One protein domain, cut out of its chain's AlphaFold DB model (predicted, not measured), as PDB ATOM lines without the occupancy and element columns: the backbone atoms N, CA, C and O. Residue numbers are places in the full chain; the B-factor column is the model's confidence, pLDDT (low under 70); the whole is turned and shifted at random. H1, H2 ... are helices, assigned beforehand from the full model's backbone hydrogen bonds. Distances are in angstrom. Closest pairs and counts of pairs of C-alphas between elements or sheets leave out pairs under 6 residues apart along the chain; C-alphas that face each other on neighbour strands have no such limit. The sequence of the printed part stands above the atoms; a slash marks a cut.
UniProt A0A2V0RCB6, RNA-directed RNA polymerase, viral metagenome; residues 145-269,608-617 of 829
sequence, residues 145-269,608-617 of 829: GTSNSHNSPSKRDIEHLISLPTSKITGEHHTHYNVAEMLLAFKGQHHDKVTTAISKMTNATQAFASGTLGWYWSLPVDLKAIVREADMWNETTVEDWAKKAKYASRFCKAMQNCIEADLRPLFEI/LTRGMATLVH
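Overview. This is residues 145 to 269 and 608 to 617 of the 829 residues of the protein "RNA-directed RNA polymerase" of viral metagenome (UniProt A0A2V0RCB6). Mostly crossed, short helices gather round H4 in the middle: H2 and H8 pack on it, H1 sits near its first residues, H3 sits beside its residues 209 to 213, and H5 folds back from its last. The long H7 makes one side, with little H6 packed on it, and residues 256 to 269 fold back from its end. The 135 printed residues hold eight named helices, H1 to H8 in chain order, and no named strand; the class is all helix. The whole is compact, radius of gyration of the C-alphas 14.4 A, and spans 42 by 33 by 28 A.

Along the chain. Find C-alpha 155 at (-11.385, 42.332, 259.862), where H1, residues 155 to 162, begins. Then come H2, 179 to 185, H3, 193 to 199, and H4, 206 to 218, 17.9 A long. Next are H5, 221 to 228, H6, 231 to 234, and H7, 238 to 255, 25.8 A long. H8, 608 to 616, ends at C-alpha 616, (8.410, 37.201, 248.698).

Arrangement. Look first at the hub, H4, which touches H8 at a steep tilt of 42 degrees, opposite ways; their closest C-alphas, Gly 211 and Ala 613, are 5.4 A apart. H4 touches H2 at Ser 210 and Val 179, C-alphas 4.8 A apart. H4 and H5, a helical hairpin, only just touch, with 3 pairs of C-alphas within 8 A. H3 touches H1 and H6. H7 touches H6 with residues 240 to 245 alone. Every O i to N i+4 pair is within hydrogen-bond range in H1, H2, H3, H4, H5 and H8; H7 has 13 of 14, and H6 is too short.

Size, cuts and confidence. The farthest C-alphas, Glu 172 and Cys 258, are 42.7 A apart. Residues 270 to 607 are cut out, leaving 8.9 A between C-alphas 269 and 608. The H1 to H2 link is long. Residues 148 to 152 have pLDDT under 70.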
ATOM      1  N   GLY A 145       2.547  19.191 267.597       84.62
ATOM      2  CA  GLY A 145       1.750  19.530 268.769       84.62
ATOM      3  C   GLY A 145       0.316  19.924 268.405       84.62
ATOM      4  O   GLY A 145      -0.117  19.799 267.260       84.62
ATOM      5  N   THR A 146      -0.434  20.398 269.401       82.69
ATOM      6  CA  THR A 146      -1.818  20.855 269.219       82.69
ATOM      7  C   THR A 146      -2.004  22.283 269.728       82.69
ATOM      8  O   THR A 146      -1.533  22.661 270.803       82.69
ATOM      9  N   SER A 147      -2.677  23.107 268.929       77.50
ATOM     10  CA  SER A 147      -3.056  24.475 269.267       77.50
ATOM     11  C   SER A 147      -4.428  24.506 269.929       77.50
ATOM     12  O   SER A 147      -5.389  23.946 269.410       77.50
ATOM     13  N   ASN A 148      -4.531  25.256 271.028       67.44
ATOM     14  CA  ASN A 148      -5.790  25.501 271.739       67.44
ATOM     15  C   ASN A 148      -6.583  26.693 271.164       67.44
ATOM     16  O   ASN A 148      -7.616  27.081 271.707       67.44
ATOM     17  N   SER A 149      -6.086  27.334 270.099       61.84
ATOM     18  CA  SER A 149      -6.709  28.521 269.512       61.84
ATOM     19  C   SER A 149      -7.746  28.131 268.456       61.84
ATOM     20  O   SER A 149      -7.435  27.418 267.498       61.84
ATOM     21  N   HIS A 150      -8.973  28.639 268.613       58.91
ATOM     22  CA  HIS A 150     -10.108  28.413 267.706       58.91
ATOM     23  C   HIS A 150     -10.668  29.708 267.093       58.91
ATOM     24  O   HIS A 150     -11.772  29.720 266.556       58.91
ATOM     25  N   ASN A 151      -9.927  30.816 267.169       65.50
ATOM     26  CA  ASN A 151     -10.455  32.112 266.751       65.50
ATOM     27  C   ASN A 151     -10.321  32.328 265.239       65.50
ATOM     28  O   ASN A 151      -9.211  32.449 264.712       65.50
ATOM     29  N   SER A 152     -11.463  32.453 264.563       68.50
ATOM     30  CA  SER A 152     -11.535  32.955 263.190       68.50
ATOM     31  C   SER A 152     -10.975  34.383 263.097       68.50
ATOM     32  O   SER A 152     -11.152  35.163 264.039       68.50
ATOM     33  N   PRO A 153     -10.321  34.747 261.982       75.00
ATOM     34  CA  PRO A 153      -9.724  36.067 261.828       75.00
ATOM     35  C   PRO A 153     -10.802  37.141 261.735       75.00
ATOM     36  O   PRO A 153     -11.798  37.000 261.019       75.00
ATOM     37  N   SER A 154     -10.591  38.232 262.460       78.12
ATOM     38  CA  SER A 154     -11.408  39.436 262.386       78.12
ATOM     39  C   SER A 154     -10.937  40.347 261.250       78.12
ATOM     40  O   SER A 154      -9.800  40.268 260.785       78.12
ATOM     41  N   LYS A 155     -11.787  41.291 260.826       81.31
ATOM     42  CA  LYS A 155     -11.385  42.332 259.862       81.31
ATOM     43  C   LYS A 155     -10.152  43.120 260.343       81.31
ATOM     44  O   LYS A 155      -9.286  43.442 259.537       81.31
ATOM     45  N   ARG A 156     -10.048  43.352 261.658       84.88
ATOM     46  CA  ARG A 156      -8.906  44.031 262.288       84.88
ATOM     47  C   ARG A 156      -7.608  43.239 262.147       84.88
ATOM     48  O   ARG A 156      -6.559  43.851 261.994       84.88
ATOM     49  N   ASP A 157      -7.670  41.907 262.153       87.81
ATOM     50  CA  ASP A 157      -6.486  41.062 261.951       87.81
ATOM     51  C   ASP A 157      -5.922  41.236 260.539       87.81
ATOM     52  O   ASP A 157      -4.718  41.395 260.365       87.81
ATOM     53  N   ILE A 158      -6.795  41.275 259.529       89.31
ATOM     54  CA  ILE A 158      -6.392  41.484 258.131       89.31
ATOM     55  C   ILE A 158      -5.800  42.886 257.941       89.31
ATOM     56  O   ILE A 158      -4.735  43.025 257.342       89.31
ATOM     57  N   GLU A 159      -6.462  43.917 258.473       90.94
ATOM     58  CA  GLU A 159      -5.966  45.300 258.433       90.94
ATOM     59  C   GLU A 159      -4.596  45.415 259.121       90.94
ATOM     60  O   GLU A 159      -3.677  46.020 258.568       90.94
ATOM     61  N   HIS A 160      -4.424  44.761 260.274       92.75
ATOM     62  CA  HIS A 160      -3.150  44.731 260.982       92.75
ATOM     63  C   HIS A 160      -2.046  44.056 260.159       92.75
ATOM     64  O   HIS A 160      -0.973  44.637 259.998       92.75
ATOM     65  N   LEU A 161      -2.316  42.884 259.574       93.69
ATOM     66  CA  LEU A 161      -1.352  42.165 258.734       93.69
ATOM     67  C   LEU A 161      -0.892  43.000 257.530       93.69
ATOM     68  O   LEU A 161       0.294  43.021 257.207       93.69
ATOM     69  N   ILE A 162      -1.812  43.719 256.880       93.88
ATOM     70  CA  ILE A 162      -1.483  44.624 255.768       93.88
ATOM     71  C   ILE A 162      -0.609  45.793 256.249       93.88
ATOM     72  O   ILE A 162       0.249  46.249 255.503       93.88
ATOM     73  N   SER A 163      -0.778  46.236 257.497       94.12
ATOM     74  CA  SER A 163      -0.008  47.331 258.101       94.12
ATOM     75  C   SER A 163       1.327  46.923 258.743       94.12
ATOM     76  O   SER A 163       2.023  47.790 259.272       94.12
ATOM     77  N   LEU A 164       1.697  45.634 258.728       94.19
ATOM     78  CA  LEU A 164       2.945  45.169 259.345       94.19
ATOM     79  C   LEU A 164       4.170  45.902 258.775       94.19
ATOM     80  O   LEU A 164       4.192  46.217 257.580       94.19
ATOM     81  N   PRO A 165       5.218  46.124 259.586       92.00
ATOM     82  CA  PRO A 165       6.424  46.802 259.135       92.00
ATOM     83  C   PRO A 165       7.259  45.934 258.181       92.00
ATOM     84  O   PRO A 165       7.204  44.698 258.185       92.00
ATOM     85  N   THR A 166       8.103  46.587 257.384       88.62
ATOM     86  CA  THR A 166       9.216  45.932 256.689       88.62
ATOM     87  C   THR A 166      10.385  45.712 257.658       88.62
ATOM     88  O   THR A 166      10.568  46.448 258.629       88.62
ATOM     89  N   SER A 167      11.183  44.664 257.431       81.62
ATOM     90  CA  SER A 167      12.376  44.403 258.249       81.62
ATOM     91  C   SER A 167      13.419  45.513 258.055       81.62
ATOM     92  O   SER A 167      13.637  45.963 256.934       81.62
ATOM     93  N   LYS A 168      14.118  45.926 259.124       79.56
ATOM     94  CA  LYS A 168      15.073  47.060 259.109       79.56
ATOM     95  C   LYS A 168      16.214  46.925 258.093       79.56
ATOM     96  O   LYS A 168      16.811  47.920 257.706       79.56
ATOM     97  N   ILE A 169      16.538  45.698 257.691       74.50
ATOM     98  CA  ILE A 169      17.602  45.395 256.721       74.50
ATOM     99  C   ILE A 169      17.088  45.277 255.276       74.50
ATOM    100  O   ILE A 169      17.845  44.906 254.384       74.50
ATOM    101  N   THR A 170      15.793  45.517 255.058       79.69
ATOM    102  CA  THR A 170      15.102  45.379 253.768       79.69
ATOM    103  C   THR A 170      15.000  46.739 253.094       79.69
ATOM    104  O   THR A 170      14.328  47.631 253.606       79.69
ATOM    105  N   GLY A 171      15.644  46.890 251.939       75.88
ATOM    106  CA  GLY A 171      15.336  47.959 250.993       75.88
ATOM    107  C   GLY A 171      14.083  47.625 250.179       75.88
ATOM    108  O   GLY A 171      13.687  46.464 250.089       75.88
ATOM    109  N   GLU A 172      13.466  48.628 249.559       75.44
ATOM    110  CA  GLU A 172      12.234  48.455 248.772       75.44
ATOM    111  C   GLU A 172      12.378  47.382 247.682       75.44
ATOM    112  O   GLU A 172      11.531  46.501 247.543       75.44
ATOM    113  N   HIS A 173      13.508  47.372 246.973       75.81
ATOM    114  CA  HIS A 173      13.799  46.407 245.909       75.81
ATOM    115  C   HIS A 173      14.010  44.968 246.401       75.81
ATOM    116  O   HIS A 173      14.080  44.041 245.589       75.81
ATOM    117  N   HIS A 174      14.127  44.763 247.715       82.62
ATOM    118  CA  HIS A 174      14.197  43.433 248.308       82.62
ATOM    119  C   HIS A 174      12.817  42.813 248.526       82.62
ATOM    120  O   HIS A 174      12.735  41.597 248.676       82.62
ATOM    121  N   THR A 175      11.737  43.597 248.538       85.06
ATOM    122  CA  THR A 175      10.370  43.089 248.719       85.06
ATOM    123  C   THR A 175       9.708  42.834 247.369       85.06
ATOM    124  O   THR A 175       9.605  43.718 246.524       85.06
ATOM    125  N   HIS A 176       9.241  41.605 247.156       88.69
ATOM    126  CA  HIS A 176       8.595  41.189 245.909       88.69
ATOM    127  C   HIS A 176       7.093  40.993 246.059       88.69
ATOM    128  O   HIS A 176       6.354  41.288 245.126       88.69
ATOM    129  N   TYR A 177       6.630  40.523 247.215       93.31
ATOM    130  CA  TYR A 177       5.202  40.460 247.494       93.31
ATOM    131  C   TYR A 177       4.918  40.850 248.931       93.31
ATOM    132  O   TYR A 177       5.583  40.371 249.851       93.31
ATOM    133  N   ASN A 178       3.910  41.695 249.112       93.38
ATOM    134  CA  ASN A 178       3.384  42.059 250.425       93.38
ATOM    135  C   ASN A 178       2.144  41.224 250.786       93.38
ATOM    136  O   ASN A 178       1.733  40.321 250.048       93.38
ATOM    137  N   VAL A 179       1.580  41.451 251.973       94.75
ATOM    138  CA  VAL A 179       0.443  40.653 252.461       94.75
ATOM    139  C   VAL A 179      -0.801  40.877 251.601       94.75
ATOM    140  O   VAL A 179      -1.516  39.921 251.300       94.75
ATOM    141  N   ALA A 180      -1.057  42.114 251.171       94.12
ATOM    142  CA  ALA A 180      -2.225  42.440 250.356       94.12
ATOM    143  C   ALA A 180      -2.203  41.693 249.013       94.12
ATOM    144  O   ALA A 180      -3.216  41.138 248.588       94.12
ATOM    145  N   GLU A 181      -1.035  41.600 248.379       94.75
ATOM    146  CA  GLU A 181      -0.843  40.850 247.135       94.75
ATOM    147  C   GLU A 181      -1.057  39.343 247.331       94.75
ATOM    148  O   GLU A 181      -1.699  38.697 246.502       94.75
ATOM    149  N   MET A 182      -0.607  38.787 248.460       94.94
ATOM    150  CA  MET A 182      -0.868  37.384 248.804       94.94
ATOM    151  C   MET A 182      -2.356  37.112 249.039       94.94
ATOM    152  O   MET A 182      -2.885  36.111 248.555       94.94
ATOM    153  N   LEU A 183      -3.069  38.010 249.721       93.25
ATOM    154  CA  LEU A 183      -4.518  37.890 249.928       93.25
ATOM    155  C   LEU A 183      -5.297  37.904 248.605       93.25
ATOM    156  O   LEU A 183      -6.289  37.183 248.467       93.25
ATOM    157  N   LEU A 184      -4.841  38.694 247.627       94.12
ATOM    158  CA  LEU A 184      -5.412  38.721 246.279       94.12
ATOM    159  C   LEU A 184      -5.143  37.417 245.518       94.12
ATOM    160  O   LEU A 184      -6.061  36.871 244.905       94.12
ATOM    161  N   ALA A 185      -3.914  36.897 245.587       94.62
ATOM    162  CA  ALA A 185      -3.525  35.651 244.925       94.62
ATOM    163  C   ALA A 185      -4.260  34.416 245.465       94.62
ATOM    164  O   ALA A 185      -4.584  33.505 244.704       94.62
ATOM    165  N   PHE A 186      -4.579  34.404 246.760       92.94
ATOM    166  CA  PHE A 186      -5.258  33.300 247.444       92.94
ATOM    167  C   PHE A 186      -6.677  33.679 247.893       92.94
ATOM    168  O   PHE A 186      -7.099  33.395 249.020       92.94
ATOM    169  N   LYS A 187      -7.435  34.339 247.010       86.06
ATOM    170  CA  LYS A 187      -8.796  34.813 247.299       86.06
ATOM    171  C   LYS A 187      -9.659  33.711 247.941       86.06
ATOM    172  O   LYS A 187      -9.793  32.615 247.405       86.06
ATOM    173  N   GLY A 188     -10.257  34.028 249.092       80.38
ATOM    174  CA  GLY A 188     -11.132  33.126 249.854       80.38
ATOM    175  C   GLY A 188     -10.436  32.214 250.875       80.38
ATOM    176  O   GLY A 188     -11.129  31.568 251.651       80.38
ATOM    177  N   GLN A 189      -9.098  32.180 250.936       80.31
ATOM    178  CA  GLN A 189      -8.346  31.345 251.896       80.31
ATOM    179  C   GLN A 189      -8.018  32.062 253.223       80.31
ATOM    180  O   GLN A 189      -7.465  31.461 254.138       80.31
ATOM    181  N   HIS A 190      -8.349  33.350 253.343       74.06
ATOM    182  CA  HIS A 190      -7.941  34.205 254.466       74.06
ATOM    183  C   HIS A 190      -8.802  34.069 255.729       74.06
ATOM    184  O   HIS A 190      -8.488  34.688 256.739       74.06
ATOM    185  N   HIS A 191      -9.872  33.273 255.692       73.25
ATOM    186  CA  HIS A 191     -10.716  32.981 256.854       73.25
ATOM    187  C   HIS A 191     -10.193  31.771 257.639       73.25
ATOM    188  O   HIS A 191     -10.924  30.813 257.879       73.25
ATOM    189  N   ASP A 192      -8.916  31.803 258.017       80.81
ATOM    190  CA  ASP A 192      -8.254  30.716 258.740       80.81
ATOM    191  C   ASP A 192      -7.631  31.221 260.050       80.81
ATOM    192  O   ASP A 192      -7.118  32.339 260.124       80.81
ATOM    193  N   LYS A 193      -7.642  30.387 261.095       86.38
ATOM    194  CA  LYS A 193      -7.042  30.691 262.398       86.38
ATOM    195  C   LYS A 193      -5.541  30.972 262.316       86.38
ATOM    196  O   LYS A 193      -5.024  31.727 263.136       86.38
ATOM    197  N   VAL A 194      -4.846  30.413 261.321       90.31
ATOM    198  CA  VAL A 194      -3.423  30.706 261.063       90.31
ATOM    199  C   VAL A 194      -3.219  32.194 260.771       90.31
ATOM    200  O   VAL A 194      -2.265  32.797 261.258       90.31
ATOM    201  N   THR A 195      -4.149  32.824 260.047       90.88
ATOM    202  CA  THR A 195      -4.123  34.270 259.781       90.88
ATOM    203  C   THR A 195      -4.223  35.072 261.079       90.88
ATOM    204  O   THR A 195      -3.428  35.984 261.294       90.88
ATOM    205  N   THR A 196      -5.124  34.677 261.985       88.94
ATOM    206  CA  THR A 196      -5.260  35.272 263.328       88.94
ATOM    207  C   THR A 196      -4.026  35.056 264.207       88.94
ATOM    208  O   THR A 196      -3.714  35.882 265.058       88.94
ATOM    209  N   ALA A 197      -3.348  33.915 264.077       91.44
ATOM    210  CA  ALA A 197      -2.152  33.631 264.865       91.44
ATOM    211  C   ALA A 197      -1.001  34.555 264.450       91.44
ATOM    212  O   ALA A 197      -0.381  35.193 265.298       91.44
ATOM    213  N   ILE A 198      -0.774  34.698 263.141       93.25
ATOM    214  CA  ILE A 198       0.277  35.568 262.598       93.25
ATOM    215  C   ILE A 198       0.006  37.040 262.940       93.25
ATOM    216  O   ILE A 198       0.945  37.753 263.285       93.25
ATOM    217  N   SER A 199      -1.255  37.495 262.906       91.50
ATOM    218  CA  SER A 199      -1.605  38.891 263.234       91.50
ATOM    219  C   SER A 199      -1.310  39.271 264.686       91.50
ATOM    220  O   SER A 199      -1.238  40.452 265.006       91.50
ATOM    221  N   LYS A 200      -1.142  38.295 265.581       90.69
ATOM    222  CA  LYS A 200      -0.887  38.529 267.008       90.69
ATOM    223  C   LYS A 200       0.591  38.469 267.384       90.69
ATOM    224  O   LYS A 200       0.921  38.748 268.534       90.69
ATOM    225  N   MET A 201       1.473  38.110 266.451       93.12
ATOM    226  CA  MET A 201       2.907  38.011 266.720       93.12
ATOM    227  C   MET A 201       3.555  39.399 266.757       93.12
ATOM    228  O   MET A 201       3.454  40.172 265.806       93.12
ATOM    229  N   THR A 202       4.267  39.715 267.840       90.56
ATOM    230  CA  THR A 202       4.699  41.093 268.149       90.56
ATOM    231  C   THR A 202       5.758  41.663 267.208       90.56
ATOM    232  O   THR A 202       5.878  42.877 267.077       90.56
ATOM    233  N   ASN A 203       6.553  40.811 266.568       90.19
ATOM    234  CA  ASN A 203       7.649  41.197 265.675       90.19
ATOM    235  C   ASN A 203       7.488  40.622 264.261       90.19
ATOM    236  O   ASN A 203       8.465  40.479 263.523       90.19
ATOM    237  N   ALA A 204       6.251  40.298 263.876       93.19
ATOM    238  CA  ALA A 204       5.937  39.923 262.510       93.19
ATOM    239  C   ALA A 204       6.282  41.061 261.535       93.19
ATOM    240  O   ALA A 204       6.089  42.244 261.812       93.19
ATOM    241  N   THR A 205       6.789  40.689 260.362       93.50
ATOM    242  CA  THR A 205       7.082  41.614 259.259       93.50
ATOM    243  C   THR A 205       6.247  41.249 258.041       93.50
ATOM    244  O   THR A 205       5.760  40.118 257.948       93.50
ATOM    245  N   GLN A 206       6.141  42.160 257.067       93.69
ATOM    246  CA  GLN A 206       5.515  41.859 255.769       93.69
ATOM    247  C   GLN A 206       6.075  40.575 255.151       93.69
ATOM    248  O   GLN A 206       5.321  39.695 254.755       93.69
ATOM    249  N   ALA A 207       7.403  40.426 255.125       92.75
ATOM    250  CA  ALA A 207       8.053  39.286 254.487       92.75
ATOM    251  C   ALA A 207       7.754  37.956 255.204       92.75
ATOM    252  O   ALA A 207       7.510  36.943 254.545       92.75
ATOM    253  N   PHE A 208       7.723  37.967 256.543       94.81
ATOM    254  CA  PHE A 208       7.322  36.804 257.338       94.81
ATOM    255  C   PHE A 208       5.857  36.431 257.090       94.81
ATOM    256  O   PHE A 208       5.561  35.278 256.772       94.81
ATOM    257  N   ALA A 209       4.945  37.400 257.199       95.50
ATOM    258  CA  ALA A 209       3.515  37.156 257.060       95.50
ATOM    259  C   ALA A 209       3.154  36.692 255.641       95.50
ATOM    260  O   ALA A 209       2.501  35.660 255.485       95.50
ATOM    261  N   SER A 210       3.636  37.383 254.604       95.38
ATOM    262  CA  SER A 210       3.421  37.006 253.202       95.38
ATOM    263  C   SER A 210       3.960  35.620 252.884       95.38
ATOM    264  O   SER A 210       3.253  34.810 252.285       95.38
ATOM    265  N   GLY A 211       5.198  35.333 253.299       95.31
ATOM    266  CA  GLY A 211       5.825  34.041 253.043       95.31
ATOM    267  C   GLY A 211       5.091  32.903 253.749       95.31
ATOM    268  O   GLY A 211       4.800  31.876 253.137       95.31
ATOM    269  N   THR A 212       4.745  33.098 255.022       96.38
ATOM    270  CA  THR A 212       4.088  32.073 255.845       96.38
ATOM    271  C   THR A 212       2.665  31.789 255.380       96.38
ATOM    272  O   THR A 212       2.292  30.624 255.246       96.38
ATOM    273  N   LEU A 213       1.883  32.824 255.060       95.62
ATOM    274  CA  LEU A 213       0.526  32.660 254.531       95.62
ATOM    275  C   LEU A 213       0.535  32.017 253.139       95.62
ATOM    276  O   LEU A 213      -0.183  31.043 252.915       95.62
ATOM    277  N   GLY A 214       1.387  32.501 252.229       95.38
ATOM    278  CA  GLY A 214       1.521  31.934 250.885       95.38
ATOM    279  C   GLY A 214       1.943  30.461 250.911       95.38
ATOM    280  O   GLY A 214       1.400  29.644 250.165       95.38
ATOM    281  N   TRP A 215       2.856  30.096 251.816       96.44
ATOM    282  CA  TRP A 215       3.254  28.707 252.053       96.44
ATOM    283  C   TRP A 215       2.088  27.873 252.583       96.44
ATOM    284  O   TRP A 215       1.740  26.864 251.969       96.44
ATOM    285  N   TYR A 216       1.459  28.308 253.678       96.06
ATOM    286  CA  TYR A 216       0.369  27.581 254.327       96.06
ATOM    287  C   TYR A 216      -0.788  27.320 253.359       96.06
ATOM    288  O   TYR A 216      -1.263  26.189 253.238       96.06
ATOM    289  N   TRP A 217      -1.214  28.332 252.600       94.69
ATOM    290  CA  TRP A 217      -2.309  28.187 251.642       94.69
ATOM    291  C   TRP A 217      -1.969  27.296 250.447       94.69
ATOM    292  O   TRP A 217      -2.888  26.704 249.874       94.69
ATOM    293  N   SER A 218      -0.684  27.135 250.131       94.31
ATOM    294  CA  SER A 218      -0.190  26.231 249.084       94.31
ATOM    295  C   SER A 218      -0.042  24.776 249.545       94.31
ATOM    296  O   SER A 218       0.222  23.902 248.722       94.31
ATOM    297  N   LEU A 219      -0.207  24.478 250.840       93.69
ATOM    298  CA  LEU A 219      -0.089  23.107 251.337       93.69
ATOM    299  C   LEU A 219      -1.209  22.194 250.797       93.69
ATOM    300  O   LEU A 219      -2.370  22.622 250.729       93.69
ATOM    301  N   PRO A 220      -0.896  20.913 250.500       91.19
ATOM    302  CA  PRO A 220      -1.899  19.874 250.268       91.19
ATOM    303  C   PRO A 220      -2.889  19.767 251.432       91.19
ATOM    304  O   PRO A 220      -2.512  20.010 252.576       91.19
ATOM    305  N   VAL A 221      -4.134  19.363 251.155       91.19
ATOM    306  CA  VAL A 221      -5.241  19.350 252.135       91.19
ATOM    307  C   VAL A 221      -4.878  18.606 253.427       91.19
ATOM    308  O   VAL A 221      -5.060  19.161 254.509       91.19
ATOM    309  N   ASP A 222      -4.296  17.410 253.319       90.38
ATOM    310  CA  ASP A 222      -3.957  16.581 254.485       90.38
ATOM    311  C   ASP A 222      -2.867  17.219 255.356       90.38
ATOM    312  O   ASP A 222      -2.976  17.262 256.581       90.38
ATOM    313  N   LEU A 223      -1.831  17.789 254.730       92.69
ATOM    314  CA  LEU A 223      -0.760  18.483 255.452       92.69
ATOM    315  C   LEU A 223      -1.244  19.807 256.035       92.69
ATOM    316  O   LEU A 223      -0.865  20.162 257.148       92.69
ATOM    317  N   LYS A 224      -2.098  20.527 255.301       92.88
ATOM    318  CA  LYS A 224      -2.703  21.781 255.746       92.88
ATOM    319  C   LYS A 224      -3.510  21.559 257.020       92.88
ATOM    320  O   LYS A 224      -3.358  22.344 257.947       92.88
ATOM    321  N   ALA A 225      -4.303  20.488 257.100       91.31
ATOM    322  CA  ALA A 225      -5.085  20.160 258.294       91.31
ATOM    323  C   ALA A 225      -4.201  19.958 259.535       91.31
ATOM    324  O   ALA A 225      -4.492  20.523 260.585       91.31
ATOM    325  N   ILE A 226      -3.093  19.223 259.398       91.69
ATOM    326  CA  ILE A 226      -2.134  18.991 260.491       91.69
ATOM    327  C   ILE A 226      -1.440  20.296 260.885       91.69
ATOM    328  O   ILE A 226      -1.410  20.663 262.057       91.69
ATOM    329  N   VAL A 227      -0.915  21.033 259.900       93.81
ATOM    330  CA  VAL A 227      -0.212  22.301 260.136       93.81
ATOM    331  C   VAL A 227      -1.132  23.325 260.779       93.81
ATOM    332  O   VAL A 227      -0.681  24.049 261.657       93.81
ATOM    333  N   ARG A 228      -2.407  23.391 260.389       92.00
ATOM    334  CA  ARG A 228      -3.386  24.315 260.972       92.00
ATOM    335  C   ARG A 228      -3.487  24.138 262.483       92.00
ATOM    336  O   ARG A 228      -3.583  25.125 263.201       92.00
ATOM    337  N   GLU A 229      -3.435  22.903 262.970       90.88
ATOM    338  CA  GLU A 229      -3.547  22.588 264.396       90.88
ATOM    339  C   GLU A 229      -2.210  22.637 265.152       90.88
ATOM    340  O   GLU A 229      -2.206  22.377 266.347       90.88
ATOM    341  N   ALA A 230      -1.098  23.007 264.515       92.62
ATOM    342  CA  ALA A 230       0.227  22.979 265.131       92.62
ATOM    343  C   ALA A 230       0.405  23.968 266.301       92.62
ATOM    344  O   ALA A 230      -0.091  25.096 266.273       92.62
ATOM    345  N   ASP A 231       1.195  23.576 267.300       91.75
ATOM    346  CA  ASP A 231       1.506  24.358 268.500       91.75
ATOM    347  C   ASP A 231       2.313  25.632 268.215       91.75
ATOM    348  O   ASP A 231       2.212  26.589 268.980       91.75
ATOM    349  N   MET A 232       3.038  25.688 267.092       93.06
ATOM    350  CA  MET A 232       3.799  26.869 266.672       93.06
ATOM    351  C   MET A 232       2.915  28.117 266.537       93.06
ATOM    352  O   MET A 232       3.397  29.232 266.687       93.06
ATOM    353  N   TRP A 233       1.608  27.953 266.309       93.19
ATOM    354  CA  TRP A 233       0.652  29.063 266.246       93.19
ATOM    355  C   TRP A 233       0.252  29.636 267.610       93.19
ATOM    356  O   TRP A 233      -0.443  30.648 267.658       93.19
ATOM    357  N   ASN A 234       0.664  29.006 268.711       91.56
ATOM    358  CA  ASN A 234       0.467  29.533 270.061       91.56
ATOM    359  C   ASN A 234       1.560  30.543 270.455       91.56
ATOM    360  O   ASN A 234       1.425  31.217 271.475       91.56
ATOM    361  N   GLU A 235       2.643  30.627 269.679       93.31
ATOM    362  CA  GLU A 235       3.789  31.478 269.982       93.31
ATOM    363  C   GLU A 235       3.477  32.962 269.739       93.31
ATOM    364  O   GLU A 235       2.723  33.330 268.838       93.31
ATOM    365  N   THR A 236       4.079  33.831 270.553       92.19
ATOM    366  CA  THR A 236       3.858  35.291 270.502       92.19
ATOM    367  C   THR A 236       4.933  36.040 269.716       92.19
ATOM    368  O   THR A 236       4.718  37.186 269.319       92.19
ATOM    369  N   THR A 237       6.073  35.396 269.455       93.56
ATOM    370  CA  THR A 237       7.208  35.956 268.714       93.56
ATOM    371  C   THR A 237       7.547  35.091 267.501       93.56
ATOM    372  O   THR A 237       7.327  33.876 267.494       93.56
ATOM    373  N   VAL A 238       8.120  35.709 266.467       93.25
ATOM    374  CA  VAL A 238       8.579  35.002 265.261       93.25
ATOM    375  C   VAL A 238       9.752  34.066 265.576       93.25
ATOM    376  O   VAL A 238       9.865  33.000 264.972       93.25
ATOM    377  N   GLU A 239      10.624  34.413 266.526       91.62
ATOM    378  CA  GLU A 239      11.765  33.583 266.925       91.62
ATOM    379  C   GLU A 239      11.317  32.292 267.608       91.62
ATOM    380  O   GLU A 239      11.862  31.225 267.314       91.62
ATOM    381  N   ASP A 240      10.334  32.367 268.506       92.75
ATOM    382  CA  ASP A 240       9.818  31.182 269.192       92.75
ATOM    383  C   ASP A 240       8.991  30.313 268.240       92.75
ATOM    384  O   ASP A 240       9.201  29.095 268.189       92.75
ATOM    385  N   TRP A 241       8.195  30.938 267.362       94.88
ATOM    386  CA  TRP A 241       7.566  30.256 266.228       94.88
ATOM    387  C   TRP A 241       8.602  29.502 265.381       94.88
ATOM    388  O   TRP A 241       8.440  28.311 265.101       94.88
ATOM    389  N   ALA A 242       9.719  30.147 265.024       93.81
ATOM    390  CA  ALA A 242      10.758  29.546 264.191       93.81
ATOM    391  C   ALA A 242      11.444  28.356 264.883       93.81
ATOM    392  O   ALA A 242      11.772  27.366 264.224       93.81
ATOM    393  N   LYS A 243      11.637  28.396 266.210       91.62
ATOM    394  CA  LYS A 243      12.175  27.256 266.979       91.62
ATOM    395  C   LYS A 243      11.248  26.039 266.896       91.62
ATOM    396  O   LYS A 243      11.739  24.936 266.636       91.62
ATOM    397  N   LYS A 244       9.936  26.236 267.071       92.00
ATOM    398  CA  LYS A 244       8.912  25.180 266.959       92.00
ATOM    399  C   LYS A 244       8.817  24.628 265.539       92.00
ATOM    400  O   LYS A 244       8.954  23.421 265.330       92.00
ATOM    401  N   ALA A 245       8.727  25.515 264.552       93.44
ATOM    402  CA  ALA A 245       8.715  25.181 263.131       93.44
ATOM    403  C   ALA A 245       9.945  24.348 262.715       93.44
ATOM    404  O   ALA A 245       9.831  23.339 262.014       93.44
ATOM    405  N   LYS A 246      11.135  24.721 263.205       90.38
ATOM    406  CA  LYS A 246      12.382  23.979 262.974       90.38
ATOM    407  C   LYS A 246      12.360  22.586 263.587       90.38
ATOM    408  O   LYS A 246      12.925  21.667 262.997       90.38
ATOM    409  N   TYR A 247      11.778  22.426 264.774       87.38
ATOM    410  CA  TYR A 247      11.656  21.125 265.430       87.38
ATOM    411  C   TYR A 247      10.755  20.187 264.620       87.38
ATOM    412  O   TYR A 247      11.212  19.112 264.224       87.38
ATOM    413  N   ALA A 248       9.544  20.633 264.271       88.38
ATOM    414  CA  ALA A 248       8.599  19.860 263.464       88.38
ATOM    415  C   ALA A 248       9.201  19.452 262.107       88.38
ATOM    416  O   ALA A 248       9.118  18.300 261.680       88.38
ATOM    417  N   SER A 249       9.922  20.372 261.466       90.62
ATOM    418  CA  SER A 249      10.549  20.117 260.172       90.62
ATOM    419  C   SER A 249      11.612  19.005 260.185       90.62
ATOM    420  O   SER A 249      11.763  18.279 259.199       90.62
ATOM    421  N   ARG A 250      12.334  18.812 261.301       85.88
ATOM    422  CA  ARG A 250      13.308  17.706 261.428       85.88
ATOM    423  C   ARG A 250      12.628  16.345 261.324       85.88
ATOM    424  O   ARG A 250      13.183  15.445 260.697       85.88
ATOM    425  N   PHE A 251      11.431  16.213 261.897       84.06
ATOM    426  CA  PHE A 251      10.626  14.999 261.779       84.06
ATOM    427  C   PHE A 251      10.199  14.746 260.341       84.06
ATOM    428  O   PHE A 251      10.410  13.648 259.825       84.06
ATOM    429  N   CYS A 252       9.709  15.779 259.659       89.69
ATOM    430  CA  CYS A 252       9.327  15.671 258.255       89.69
ATOM    431  C   CYS A 252      10.484  15.172 257.381       89.69
ATOM    432  O   CYS A 252      10.295  14.261 256.579       89.69
ATOM    433  N   LYS A 253      11.693  15.714 257.579       87.56
ATOM    434  CA  LYS A 253      12.894  15.261 256.864       87.56
ATOM    435  C   LYS A 253      13.202  13.793 257.153       87.56
ATOM    436  O   LYS A 253      13.381  13.019 256.221       87.56
ATOM    437  N   ALA A 254      13.218  13.388 258.421       83.25
ATOM    438  CA  ALA A 254      13.526  12.012 258.816       83.25
ATOM    439  C   ALA A 254      12.566  10.975 258.204       83.25
ATOM    440  O   ALA A 254      12.992   9.880 257.841       83.25
ATOM    441  N   MET A 255      11.287  11.336 258.079       85.62
ATOM    442  CA  MET A 255      10.219  10.462 257.587       85.62
ATOM    443  C   MET A 255      10.030  10.496 256.069       85.62
ATOM    444  O   MET A 255       9.271   9.686 255.528       85.62
ATOM    445  N   GLN A 256      10.712  11.401 255.367       86.06
ATOM    446  CA  GLN A 256      10.668  11.467 253.911       86.06
ATOM    447  C   GLN A 256      11.055  10.119 253.304       86.06
ATOM    448  O   GLN A 256      11.997   9.482 253.768       86.06
ATOM    449  N   ASN A 257      10.313   9.666 252.291       83.56
ATOM    450  CA  ASN A 257      10.473   8.355 251.638       83.56
ATOM    451  C   ASN A 257      10.244   7.125 252.544       83.56
ATOM    452  O   ASN A 257      10.360   5.990 252.079       83.56
ATOM    453  N   CYS A 258       9.911   7.322 253.822       84.12
ATOM    454  CA  CYS A 258       9.480   6.255 254.724       84.12
ATOM    455  C   CYS A 258       7.951   6.124 254.773       84.12
ATOM    456  O   CYS A 258       7.445   5.056 255.110       84.12
ATOM    457  N   ILE A 259       7.231   7.188 254.409       86.19
ATOM    458  CA  ILE A 259       5.769   7.231 254.311       86.19
ATOM    459  C   ILE A 259       5.326   7.587 252.888       86.19
ATOM    460  O   ILE A 259       6.128   8.056 252.082       86.19
ATOM    461  N   GLU A 260       4.043   7.382 252.588       85.00
ATOM    462  CA  GLU A 260       3.463   7.683 251.271       85.00
ATOM    463  C   GLU A 260       3.293   9.191 251.018       85.00
ATOM    464  O   GLU A 260       3.470   9.663 249.894       85.00
ATOM    465  N   ALA A 261       2.976   9.959 252.066       87.44
ATOM    466  CA  ALA A 261       2.775  11.397 251.956       87.44
ATOM    467  C   ALA A 261       4.080  12.142 251.633       87.44
ATOM    468  O   ALA A 261       5.141  11.873 252.194       87.44
ATOM    469  N   ASP A 262       3.981  13.137 250.754       87.62
ATOM    470  CA  ASP A 262       5.103  13.989 250.370       87.62
ATOM    471  C   ASP A 262       5.333  15.089 251.411       87.62
ATOM    472  O   ASP A 262       4.573  16.053 251.471       87.62
ATOM    473  N   LEU A 263       6.384  14.962 252.223       90.56
ATOM    474  CA  LEU A 263       6.641  15.873 253.341       90.56
ATOM    475  C   LEU A 263       7.545  17.057 252.987       90.56
ATOM    476  O   LEU A 263       7.727  17.948 253.818       90.56
ATOM    477  N   ARG A 264       8.081  17.123 251.763       88.81
ATOM    478  CA  ARG A 264       8.971  18.214 251.317       88.81
ATOM    479  C   ARG A 264       8.383  19.621 251.449       88.81
ATOM    480  O   ARG A 264       9.157  20.536 251.747       88.81
ATOM    481  N   PRO A 265       7.061  19.850 251.299       92.25
ATOM    482  CA  PRO A 265       6.472  21.153 251.593       92.25
ATOM    483  C   PRO A 265       6.690  21.624 253.039       92.25
ATOM    484  O   PRO A 265       6.590  22.817 253.297       92.25
ATOM    485  N   LEU A 266       7.012  20.720 253.970       93.50
ATOM    486  CA  LEU A 266       7.221  20.986 255.398       93.50
ATOM    487  C   LEU A 266       8.712  21.026 255.792       93.50
ATOM    488  O   LEU A 266       9.059  21.006 256.978       93.50
ATOM    489  N   PHE A 267       9.633  21.052 254.826       91.81
ATOM    490  CA  PHE A 267      11.068  21.120 255.117       91.81
ATOM    491  C   PHE A 267      11.512  22.564 255.332       91.81
ATOM    492  O   PHE A 267      11.131  23.447 254.583       91.81
ATOM    493  N   GLU A 268      12.345  22.797 256.343       91.25
ATOM    494  CA  GLU A 268      12.876  24.103 256.741       91.25
ATOM    495  C   GLU A 268      11.810  25.195 256.900       91.25
ATOM    496  O   GLU A 268      11.982  26.300 256.405       91.25
ATOM    497  N   ILE A 269      10.695  24.904 257.579       95.25
ATOM    498  CA  ILE A 269       9.613  25.884 257.821       95.25
ATOM    499  C   ILE A 269      10.161  27.170 258.465       95.25
ATOM    500  O   ILE A 269       9.724  28.268 258.129       95.25
ATOM    501  N   LEU A 608       9.270  23.934 249.333       90.88
ATOM    502  CA  LEU A 608       8.231  24.956 249.120       90.88
ATOM    503  C   LEU A 608       8.444  26.185 250.011       90.88
ATOM    504  O   LEU A 608       8.301  27.312 249.551       90.88
ATOM    505  N   THR A 609       8.851  25.974 251.262       93.81
ATOM    506  CA  THR A 609       9.175  27.025 252.243       93.81
ATOM    507  C   THR A 609      10.239  27.998 251.722       93.81
ATOM    508  O   THR A 609      10.054  29.210 251.778       93.81
ATOM    509  N   ARG A 610      11.333  27.489 251.137       89.62
ATOM    510  CA  ARG A 610      12.398  28.300 250.527       89.62
ATOM    511  C   ARG A 610      11.964  28.961 249.232       89.62
ATOM    512  O   ARG A 610      12.335  30.112 249.001       89.62
ATOM    513  N   GLY A 611      11.204  28.237 248.408       90.75
ATOM    514  CA  GLY A 611      10.585  28.797 247.208       90.75
ATOM    515  C   GLY A 611       9.745  30.013 247.570       90.75
ATOM    516  O   GLY A 611       9.927  31.074 246.991       90.75
ATOM    517  N   MET A 612       8.931  29.898 248.617       93.94
ATOM    518  CA  MET A 612       8.080  30.981 249.079       93.94
ATOM    519  C   MET A 612       8.862  32.115 249.755       93.94
ATOM    520  O   MET A 612       8.638  33.275 249.427       93.94
ATOM    521  N   ALA A 613       9.849  31.817 250.608       92.38
ATOM    522  CA  ALA A 613      10.720  32.842 251.198       92.38
ATOM    523  C   ALA A 613      11.454  33.672 250.127       92.38
ATOM    524  O   ALA A 613      11.518  34.894 250.229       92.38
ATOM    525  N   THR A 614      11.946  33.011 249.073       90.81
ATOM    526  CA  THR A 614      12.626  33.661 247.940       90.81
ATOM    527  C   THR A 614      11.645  34.379 247.015       90.81
ATOM    528  O   THR A 614      12.001  35.397 246.424       90.81
ATOM    529  N   LEU A 615      10.413  33.874 246.885       92.38
ATOM    530  CA  LEU A 615       9.361  34.511 246.099       92.38
ATOM    531  C   LEU A 615       8.975  35.863 246.694       92.38
ATOM    532  O   LEU A 615       8.805  36.808 245.937       92.38
ATOM    533  N   VAL A 616       8.860  35.968 248.024       92.56
ATOM    534  CA  VAL A 616       8.410  37.201 248.698       92.56
ATOM    535  C   VAL A 616       9.529  38.198 248.974       92.56
ATOM    536  O   VAL A 616       9.267  39.400 249.047       92.56
ATOM    537  N   HIS A 617      10.766  37.722 249.132       89.19
ATOM    538  CA  HIS A 617      11.891  38.553 249.552       89.19
ATOM    539  C   HIS A 617      13.198  38.131 248.870       89.19
ATOM    540  O   HIS A 617      13.452  36.950 248.625       89.19
TER     541      HIS A 617